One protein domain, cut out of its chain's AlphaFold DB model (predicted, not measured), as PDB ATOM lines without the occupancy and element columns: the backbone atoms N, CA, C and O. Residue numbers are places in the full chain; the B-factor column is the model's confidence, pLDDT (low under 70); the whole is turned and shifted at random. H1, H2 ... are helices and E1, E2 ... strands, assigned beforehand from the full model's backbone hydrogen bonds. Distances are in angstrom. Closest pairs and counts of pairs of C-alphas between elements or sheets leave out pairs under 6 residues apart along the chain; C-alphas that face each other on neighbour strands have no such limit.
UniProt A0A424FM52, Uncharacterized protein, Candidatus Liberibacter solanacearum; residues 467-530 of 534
ATOM      1  N   GLU A 467     107.601 165.602 152.461       77.69
ATOM      2  CA  GLU A 467     108.241 164.651 151.542       77.69
ATOM      3  C   GLU A 467     107.407 164.447 150.275       77.69
ATOM      4  O   GLU A 467     107.965 164.377 149.180       77.69
ATOM      5  N   ILE A 468     106.078 164.421 150.413       82.06
ATOM      6  CA  ILE A 468     105.143 164.328 149.283       82.06
ATOM      7  C   ILE A 468     105.255 165.580 148.398       82.06
ATOM      8  O   ILE A 468     105.373 165.470 147.177       82.06
ATOM      9  N   ALA A 469     105.286 166.774 149.001       81.44
ATOM     10  CA  ALA A 469     105.434 168.031 148.266       81.44
ATOM     11  C   ALA A 469     106.801 168.155 147.567       81.44
ATOM     12  O   ALA A 469     106.868 168.600 146.420       81.44
ATOM     13  N   LEU A 470     107.884 167.723 148.228       82.31
ATOM     14  CA  LEU A 470     109.226 167.693 147.641       82.31
ATOM     15  C   LEU A 470     109.288 166.750 146.433       82.31
ATOM     16  O   LEU A 470     109.809 167.135 145.388       82.31
ATOM     17  N   GLN A 471     108.735 165.543 146.551       83.19
ATOM     18  CA  GLN A 471     108.710 164.587 145.447       83.19
ATOM     19  C   GLN A 471     107.893 165.111 144.257       83.19
ATOM     20  O   GLN A 471     108.368 165.054 143.125       83.19
ATOM     21  N   GLY A 472     106.708 165.680 144.502       86.06
ATOM     22  CA  GLY A 472     105.891 166.269 143.436       86.06
ATOM     23  C   GLY A 472     106.591 167.436 142.729       86.06
ATOM     24  O   GLY A 472     106.494 167.585 141.510       86.06
ATOM     25  N   HIS A 473     107.355 168.244 143.471       84.56
ATOM     26  CA  HIS A 473     108.168 169.314 142.892       84.56
ATOM     27  C   HIS A 473     109.318 168.770 142.028       84.56
ATOM     28  O   HIS A 473     109.549 169.286 140.936       84.56
ATOM     29  N   GLU A 474     110.004 167.712 142.466       83.38
ATOM     30  CA  GLU A 474     111.066 167.056 141.689       83.38
ATOM     31  C   GLU A 474     110.555 166.416 140.402       83.38
ATOM     32  O   GLU A 474     111.154 166.611 139.345       83.38
ATOM     33  N   GLU A 475     109.434 165.701 140.475       85.94
ATOM     34  CA  GLU A 475     108.788 165.093 139.311       85.94
ATOM     35  C   GLU A 475     108.363 166.151 138.293       85.94
ATOM     36  O   GLU A 475     108.582 165.979 137.093       85.94
ATOM     37  N   ARG A 476     107.820 167.284 138.753       89.25
ATOM     38  CA  ARG A 476     107.485 168.407 137.871       89.25
ATOM     39  C   ARG A 476     108.723 168.958 137.162       89.25
ATOM     40  O   ARG A 476     108.713 169.055 135.937       89.25
ATOM     41  N   VAL A 477     109.781 169.282 137.909       83.81
ATOM     42  CA  VAL A 477     111.029 169.839 137.350       83.81
ATOM     43  C   VAL A 477     111.655 168.865 136.351       83.81
ATOM     44  O   VAL A 477     112.062 169.276 135.266       83.81
ATOM     45  N   TYR A 478     111.678 167.568 136.676       85.44
ATOM     46  CA  TYR A 478     112.143 166.514 135.774       85.44
ATOM     47  C   TYR A 478     111.325 166.473 134.475       85.44
ATOM     48  O   TYR A 478     111.895 166.522 133.387       85.44
ATOM     49  N   ASN A 479     109.992 166.455 134.570       85.62
ATOM     50  CA  ASN A 479     109.104 166.403 133.407       85.62
ATOM     51  C   ASN A 479     109.210 167.649 132.516       85.62
ATOM     52  O   ASN A 479     109.166 167.533 131.292       85.62
ATOM     53  N   GLU A 480     109.369 168.833 133.104       84.69
ATOM     54  CA  GLU A 480     109.585 170.083 132.366       84.69
ATOM     55  C   GLU A 480     110.914 170.060 131.599       84.69
ATOM     56  O   GLU A 480     110.944 170.401 130.415       84.69
ATOM     57  N   ARG A 481     111.991 169.544 132.206       82.19
ATOM     58  CA  ARG A 481     113.291 169.405 131.524       82.19
ATOM     59  C   ARG A 481     113.290 168.339 130.441       82.19
ATOM     60  O   ARG A 481     113.889 168.551 129.391       82.19
ATOM     61  N   CYS A 482     112.568 167.238 130.634       80.69
ATOM     62  CA  CYS A 482     112.338 166.253 129.574       80.69
ATOM     63  C   CYS A 482     111.635 166.870 128.352       80.69
ATOM     64  O   CYS A 482     111.834 166.402 127.234       80.69
ATOM     65  N   ARG A 483     110.846 167.936 128.546       84.81
ATOM     66  CA  ARG A 483     110.200 168.712 127.473       84.81
ATOM     67  C   ARG A 483     111.077 169.842 126.917       84.81
ATOM     68  O   ARG A 483     110.614 170.584 126.059       84.81
ATOM     69  N   GLY A 484     112.316 169.981 127.390       81.31
ATOM     70  CA  GLY A 484     113.241 171.037 126.971       81.31
ATOM     71  C   GLY A 484     112.939 172.415 127.570       81.31
ATOM     72  O   GLY A 484     113.457 173.409 127.074       81.31
ATOM     73  N   VAL A 485     112.103 172.492 128.610       84.12
ATOM     74  CA  VAL A 485     111.782 173.749 129.297       84.12
ATOM     75  C   VAL A 485     112.800 173.995 130.411       84.12
ATOM     76  O   VAL A 485     113.100 173.095 131.201       84.12
ATOM     77  N   GLU A 486     113.322 175.221 130.501       80.94
ATOM     78  CA  GLU A 486     114.148 175.631 131.636       80.94
ATOM     79  C   GLU A 486     113.293 175.712 132.906       80.94
ATOM     80  O   GLU A 486     112.425 176.573 133.042       80.94
ATOM     81  N   SER A 487     113.542 174.803 133.849       81.88
ATOM     82  CA  SER A 487     112.879 174.777 135.154       81.88
ATOM     83  C   SER A 487     113.897 174.739 136.297       81.88
ATOM     84  O   SER A 487     114.923 174.044 136.240       81.88
ATOM     85  N   SER A 488     113.628 175.513 137.351       80.69
ATOM     86  CA  SER A 488     114.497 175.664 138.522       80.69
ATOM     87  C   SER A 488     113.900 175.010 139.768       80.69
ATOM     88  O   SER A 488     112.686 175.019 139.981       80.69
ATOM     89  N   TYR A 489     114.760 174.491 140.647       81.56
ATOM     90  CA  TYR A 489     114.322 173.974 141.940       81.56
ATOM     91  C   TYR A 489     113.883 175.113 142.867       81.56
ATOM     92  O   TYR A 489     114.574 176.123 142.982       81.56
ATOM     93  N   ASN A 490     112.731 174.959 143.531       79.38
ATOM     94  CA  ASN A 490     112.227 175.961 144.460       79.38
ATOM     95  C   ASN A 490     112.937 175.798 145.822       79.38
ATOM     96  O   ASN A 490     112.787 174.742 146.443       79.38
ATOM     97  N   PRO A 491     113.659 176.822 146.317       73.75
ATOM     98  CA  PRO A 491     114.405 176.768 147.580       73.75
ATOM     99  C   PRO A 491     113.580 176.422 148.807       73.75
ATOM    100  O   PRO A 491     114.121 175.882 149.767       73.75
ATOM    101  N   ILE A 492     112.274 176.675 148.780       76.25
ATOM    102  CA  ILE A 492     111.393 176.402 149.916       76.25
ATOM    103  C   ILE A 492     111.342 174.900 150.243       76.25
ATOM    104  O   ILE A 492     111.239 174.544 151.418       76.25
ATOM    105  N   PHE A 493     111.458 174.025 149.236       74.19
ATOM    106  CA  PHE A 493     111.440 172.569 149.428       74.19
ATOM    107  C   PHE A 493     112.799 171.988 149.846       74.19
ATOM    108  O   PHE A 493     112.854 170.862 150.330       74.19
ATOM    109  N   TYR A 494     113.882 172.760 149.713       69.12
ATOM    110  CA  TYR A 494     115.251 172.353 150.033       69.12
ATOM    111  C   TYR A 494     115.794 173.231 151.163       69.12
ATOM    112  O   TYR A 494     116.734 174.005 150.985       69.12
ATOM    113  N   LYS A 495     115.169 173.146 152.343       59.09
ATOM    114  CA  LYS A 495     115.743 173.755 153.547       59.09
ATOM    115  C   LYS A 495     116.938 172.916 154.015       59.09
ATOM    116  O   LYS A 495     116.790 171.700 154.132       59.09
ATOM    117  N   PRO A 496     118.090 173.527 154.333       52.97
ATOM    118  CA  PRO A 496     119.181 172.803 154.966       52.97
ATOM    119  C   PRO A 496     118.735 172.367 156.365       52.97
ATOM    120  O   PRO A 496     118.516 173.195 157.251       52.97
ATOM    121  N   THR A 497     118.573 171.066 156.578       47.62
ATOM    122  CA  THR A 497     118.537 170.497 157.926       47.62
ATOM    123  C   THR A 497     119.919 170.671 158.552       47.62
ATOM    124  O   THR A 497     120.936 170.377 157.920       47.62
ATOM    125  N   VAL A 498     119.970 171.188 159.784       39.88
ATOM    126  CA  VAL A 498     121.220 171.411 160.529       39.88
ATOM    127  C   VAL A 498     122.021 170.104 160.558       39.88
ATOM    128  O   VAL A 498     121.559 169.111 161.110       39.88
ATOM    129  N   GLY A 499     123.200 170.101 159.928       46.91
ATOM    130  CA  GLY A 499     124.096 168.940 159.858       46.91
ATOM    131  C   GLY A 499     124.087 168.147 158.542       46.91
ATOM    132  O   GLY A 499     124.911 167.247 158.395       46.91
ATOM    133  N   CYS A 500     123.238 168.479 157.563       43.16
ATOM    134  CA  CYS A 500     123.246 167.831 156.246       43.16
ATOM    135  C   CYS A 500     123.799 168.766 155.157       43.16
ATOM    136  O   CYS A 500     123.194 169.785 154.831       43.16
ATOM    137  N   LEU A 501     124.923 168.386 154.539       42.09
ATOM    138  CA  LEU A 501     125.421 168.954 153.278       42.09
ATOM    139  C   LEU A 501     124.534 168.483 152.108       42.09
ATOM    140  O   LEU A 501     124.982 167.745 151.237       42.09
ATOM    141  N   TYR A 502     123.263 168.885 152.067       50.44
ATOM    142  CA  TYR A 502     122.552 168.907 150.789       50.44
ATOM    143  C   TYR A 502     122.925 170.217 150.110       50.44
ATOM    144  O   TYR A 502     122.324 171.262 150.356       50.44
ATOM    145  N   SER A 503     123.988 170.173 149.305       52.88
ATOM    146  CA  SER A 503     124.263 171.249 148.368       52.88
ATOM    147  C   SER A 503     123.036 171.410 147.480       52.88
ATOM    148  O   SER A 503     122.498 170.446 146.935       52.88
ATOM    149  N   PHE A 504     122.567 172.647 147.372       58.31
ATOM    150  CA  PHE A 504     121.579 173.017 146.378       58.31
ATOM    151  C   PHE A 504     122.031 172.456 145.016       58.31
ATOM    152  O   PHE A 504     123.216 172.614 144.692       58.31
ATOM    153  N   PRO A 505     121.167 171.772 144.240       63.72
ATOM    154  CA  PRO A 505     121.577 171.248 142.945       63.72
ATOM    155  C   PRO A 505     122.123 172.410 142.109       63.72
ATOM    156  O   PRO A 505     121.436 173.413 141.903       63.72
ATOM    157  N   ALA A 506     123.389 172.299 141.693       63.25
ATOM    158  CA  ALA A 506     124.061 173.315 140.895       63.25
ATOM    159  C   ALA A 506     123.231 173.639 139.645       63.25
ATOM    160  O   ALA A 506     122.529 172.769 139.115       63.25
ATOM    161  N   HIS A 507     123.301 174.877 139.158       63.72
ATOM    162  CA  HIS A 507     122.519 175.296 137.996       63.72
ATOM    163  C   HIS A 507     122.720 174.308 136.828       63.72
ATOM    164  O   HIS A 507     123.849 174.008 136.449       63.72
ATOM    165  N   GLY A 508     121.624 173.744 136.308       66.50
ATOM    166  CA  GLY A 508     121.661 172.728 135.244       66.50
ATOM    167  C   GLY A 508     121.768 171.257 135.691       66.50
ATOM    168  O   GLY A 508     121.710 170.375 134.838       66.50
ATOM    169  N   THR A 509     121.861 170.946 136.991       72.50
ATOM    170  CA  THR A 509     121.732 169.556 137.491       72.50
ATOM    171  C   THR A 509     120.275 169.174 137.719       72.50
ATOM    172  O   THR A 509     119.501 169.987 138.227       72.50
ATOM    173  N   THR A 510     119.875 167.965 137.308       78.81
ATOM    174  CA  THR A 510     118.503 167.437 137.466       78.81
ATOM    175  C   THR A 510     118.519 166.266 138.442       78.81
ATOM    176  O   THR A 510     119.216 165.279 138.215       78.81
ATOM    177  N   ILE A 511     117.738 166.353 139.513       79.06
ATOM    178  CA  ILE A 511     117.462 165.246 140.433       79.06
ATOM    179  C   ILE A 511     116.463 164.302 139.766       79.06
ATOM    180  O   ILE A 511     115.401 164.737 139.316       79.06
ATOM    181  N   ILE A 512     116.811 163.019 139.704       79.12
ATOM    182  CA  ILE A 512     115.961 161.980 139.122       79.12
ATOM    183  C   ILE A 512     114.985 161.448 140.191       79.12
ATOM    184  O   ILE A 512     115.444 161.021 141.257       79.12
ATOM    185  N   PRO A 513     113.661 161.459 139.935       78.50
ATOM    186  CA  PRO A 513     112.673 160.862 140.829       78.50
ATOM    187  C   PRO A 513     112.944 159.380 141.108       78.50
ATOM    188  O   PRO A 513     113.403 158.633 140.242       78.50
ATOM    189  N   LYS A 514     112.607 158.940 142.323       74.25
ATOM    190  CA  LYS A 514     112.785 157.551 142.766       74.25
ATOM    191  C   LYS A 514     112.024 156.581 141.851       74.25
ATOM    192  O   LYS A 514     110.834 156.774 141.612       74.25
ATOM    193  N   GLY A 515     112.686 155.514 141.401       74.81
ATOM    194  CA  GLY A 515     112.102 154.479 140.539       74.81
ATOM    195  C   GLY A 515     112.383 154.640 139.041       74.81
ATOM    196  O   GLY A 515     112.065 153.725 138.276       74.81
ATOM    197  N   ILE A 516     113.008 155.741 138.608       73.56
ATOM    198  CA  ILE A 516     113.462 155.915 137.221       73.56
ATOM    199  C   ILE A 516     114.871 155.334 137.075       73.56
ATOM    200  O   ILE A 516     115.832 155.820 137.666       73.56
ATOM    201  N   LYS A 517     115.019 154.297 136.244       78.81
ATOM    202  CA  LYS A 517     116.322 153.659 136.018       78.81
ATOM    203  C   LYS A 517     117.212 154.559 135.168       78.81
ATOM    204  O   LYS A 517     116.754 155.196 134.226       78.81
ATOM    205  N   ARG A 518     118.525 154.498 135.405       77.81
ATOM    206  CA  ARG A 518     119.541 155.283 134.676       77.81
ATOM    207  C   ARG A 518     119.442 155.209 133.145       77.81
ATOM    208  O   ARG A 518     119.764 156.179 132.476       77.81
ATOM    209  N   LYS A 519     119.008 154.071 132.595       77.31
ATOM    210  CA  LYS A 519     118.844 153.863 131.145       77.31
ATOM    211  C   LYS A 519     117.634 154.584 130.535       77.31
ATOM    212  O   LYS A 519     117.596 154.746 129.323       77.31
ATOM    213  N   ASP A 520     116.670 154.983 131.362       78.75
ATOM    214  CA  ASP A 520     115.410 155.596 130.936       78.75
ATOM    215  C   ASP A 520     115.477 157.139 131.034       78.75
ATOM    216  O   ASP A 520     114.503 157.828 130.738       78.75
ATOM    217  N   VAL A 521     116.632 157.692 131.439       80.50
ATOM    218  CA  VAL A 521     116.891 159.138 131.522       80.50
ATOM    219  C   VAL A 521     117.226 159.680 130.124       80.50
ATOM    220  O   VAL A 521     118.189 159.208 129.513       80.50
ATOM    221  N   PRO A 522     116.483 160.676 129.605       80.56
ATOM    222  CA  PRO A 522     116.764 161.277 128.304       80.56
ATOM    223  C   PRO A 522     118.166 161.892 128.215       80.56
ATOM    224  O   PRO A 522     118.632 162.553 129.143       80.56
ATOM    225  N   SER A 523     118.813 161.748 127.056       78.88
ATOM    226  CA  SER A 523     120.164 162.269 126.800       78.88
ATOM    227  C   SER A 523     120.270 163.798 126.838       78.88
ATOM    228  O   SER A 523     121.372 164.325 126.962       78.88
ATOM    229  N   CYS A 524     119.148 164.524 126.766       75.88
ATOM    230  CA  CYS A 524     119.111 165.980 126.915       75.88
ATOM    231  C   CYS A 524     119.354 166.458 128.359       75.88
ATOM    232  O   CYS A 524     119.579 167.647 128.580       75.88
ATOM    233  N   ILE A 525     119.348 165.557 129.349       77.94
ATOM    234  CA  ILE A 525     119.675 165.876 130.740       77.94
ATOM    235  C   ILE A 525     121.188 165.732 130.933       77.94
ATOM    236  O   ILE A 525     121.700 164.635 131.141       77.94
ATOM    237  N   GLY A 526     121.905 166.857 130.868       69.75
ATOM    238  CA  GLY A 526     123.373 166.871 130.870       69.75
ATOM    239  C   GLY A 526     124.027 166.351 132.155       69.75
ATOM    240  O   GLY A 526     125.031 165.655 132.076       69.75
ATOM    241  N   ASN A 527     123.452 166.639 133.331       77.38
ATOM    242  CA  ASN A 527     124.038 166.278 134.630       77.38
ATOM    243  C   ASN A 527     122.979 165.711 135.604       77.38
ATOM    244  O   ASN A 527     122.476 166.446 136.465       77.38
ATOM    245  N   PRO A 528     122.589 164.426 135.479       77.31
ATOM    246  CA  PRO A 528     121.627 163.805 136.385       77.31
ATOM    247  C   PRO A 528     122.264 163.443 137.737       77.31
ATOM    248  O   PRO A 528     123.356 162.874 137.787       77.31
ATOM    249  N   ILE A 529     121.556 163.721 138.833       78.25
ATOM    250  CA  ILE A 529     121.916 163.298 140.195       78.25
ATOM    251  C   ILE A 529     120.909 162.239 140.659       78.25
ATOM    252  O   ILE A 529     119.699 162.473 140.645       78.25
ATOM    253  N   PHE A 530     121.415 161.083 141.091       69.81
ATOM    254  CA  PHE A 530     120.617 159.985 141.644       69.81
ATOM    255  C   PHE A 530     120.589 160.071 143.173       69.81
ATOM    256  O   PHE A 530     121.611 160.349 143.804       69.81
TER     257      PHE A 530
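Overview. This is residues 467 to 530 of the 534 residues of an uncharacterized protein of Candidatus Liberibacter solanacearum (UniProt A0A424FM52). This domain has little regular structure: one helix, H1, with a tiny two-strand sheet beside its second half, and two wide loops. The first loop, residues 483 to 508, runs from H1 out to Gly 499 and back to E1; the second, 512 to 526, joins E1 to E2. The 64 printed residues hold H1, E1 and E2 in that order, 22 residues in named elements, class mixed. The whole is compact, radius of gyration of the C-alphas 11.9 A, yet elongated, spanning 35 by 22 by 22 A.

Arrangement. Start at H1, residues 467 to 482, where every O i to N i+4 pair is within hydrogen-bond range. Its closest C-alpha pair with E1, residues 509 to 511, is Tyr 478 and Thr 510, 6.6 A. E2, residues 527 to 529, is parallel to E1 at 32 degrees; look for N 529 and O 510, 2.9 A. H1 and E2 are apart.

Along the chain. Find C-alpha 467 at (108.241, 164.651, 151.542); H1 runs 22.4 A to C-alpha 482. E1 and E2 each measure 6.7 A, E2 ending at C-alpha 529, (121.916, 163.298, 140.195).

Size, cuts and confidence. The farthest C-alphas, Arg 483 and Gly 499, are 35.2 A apart. The printed part has no cut, and both links are long. Confidence is under 70 at residues 494 to 508, 526 and 530.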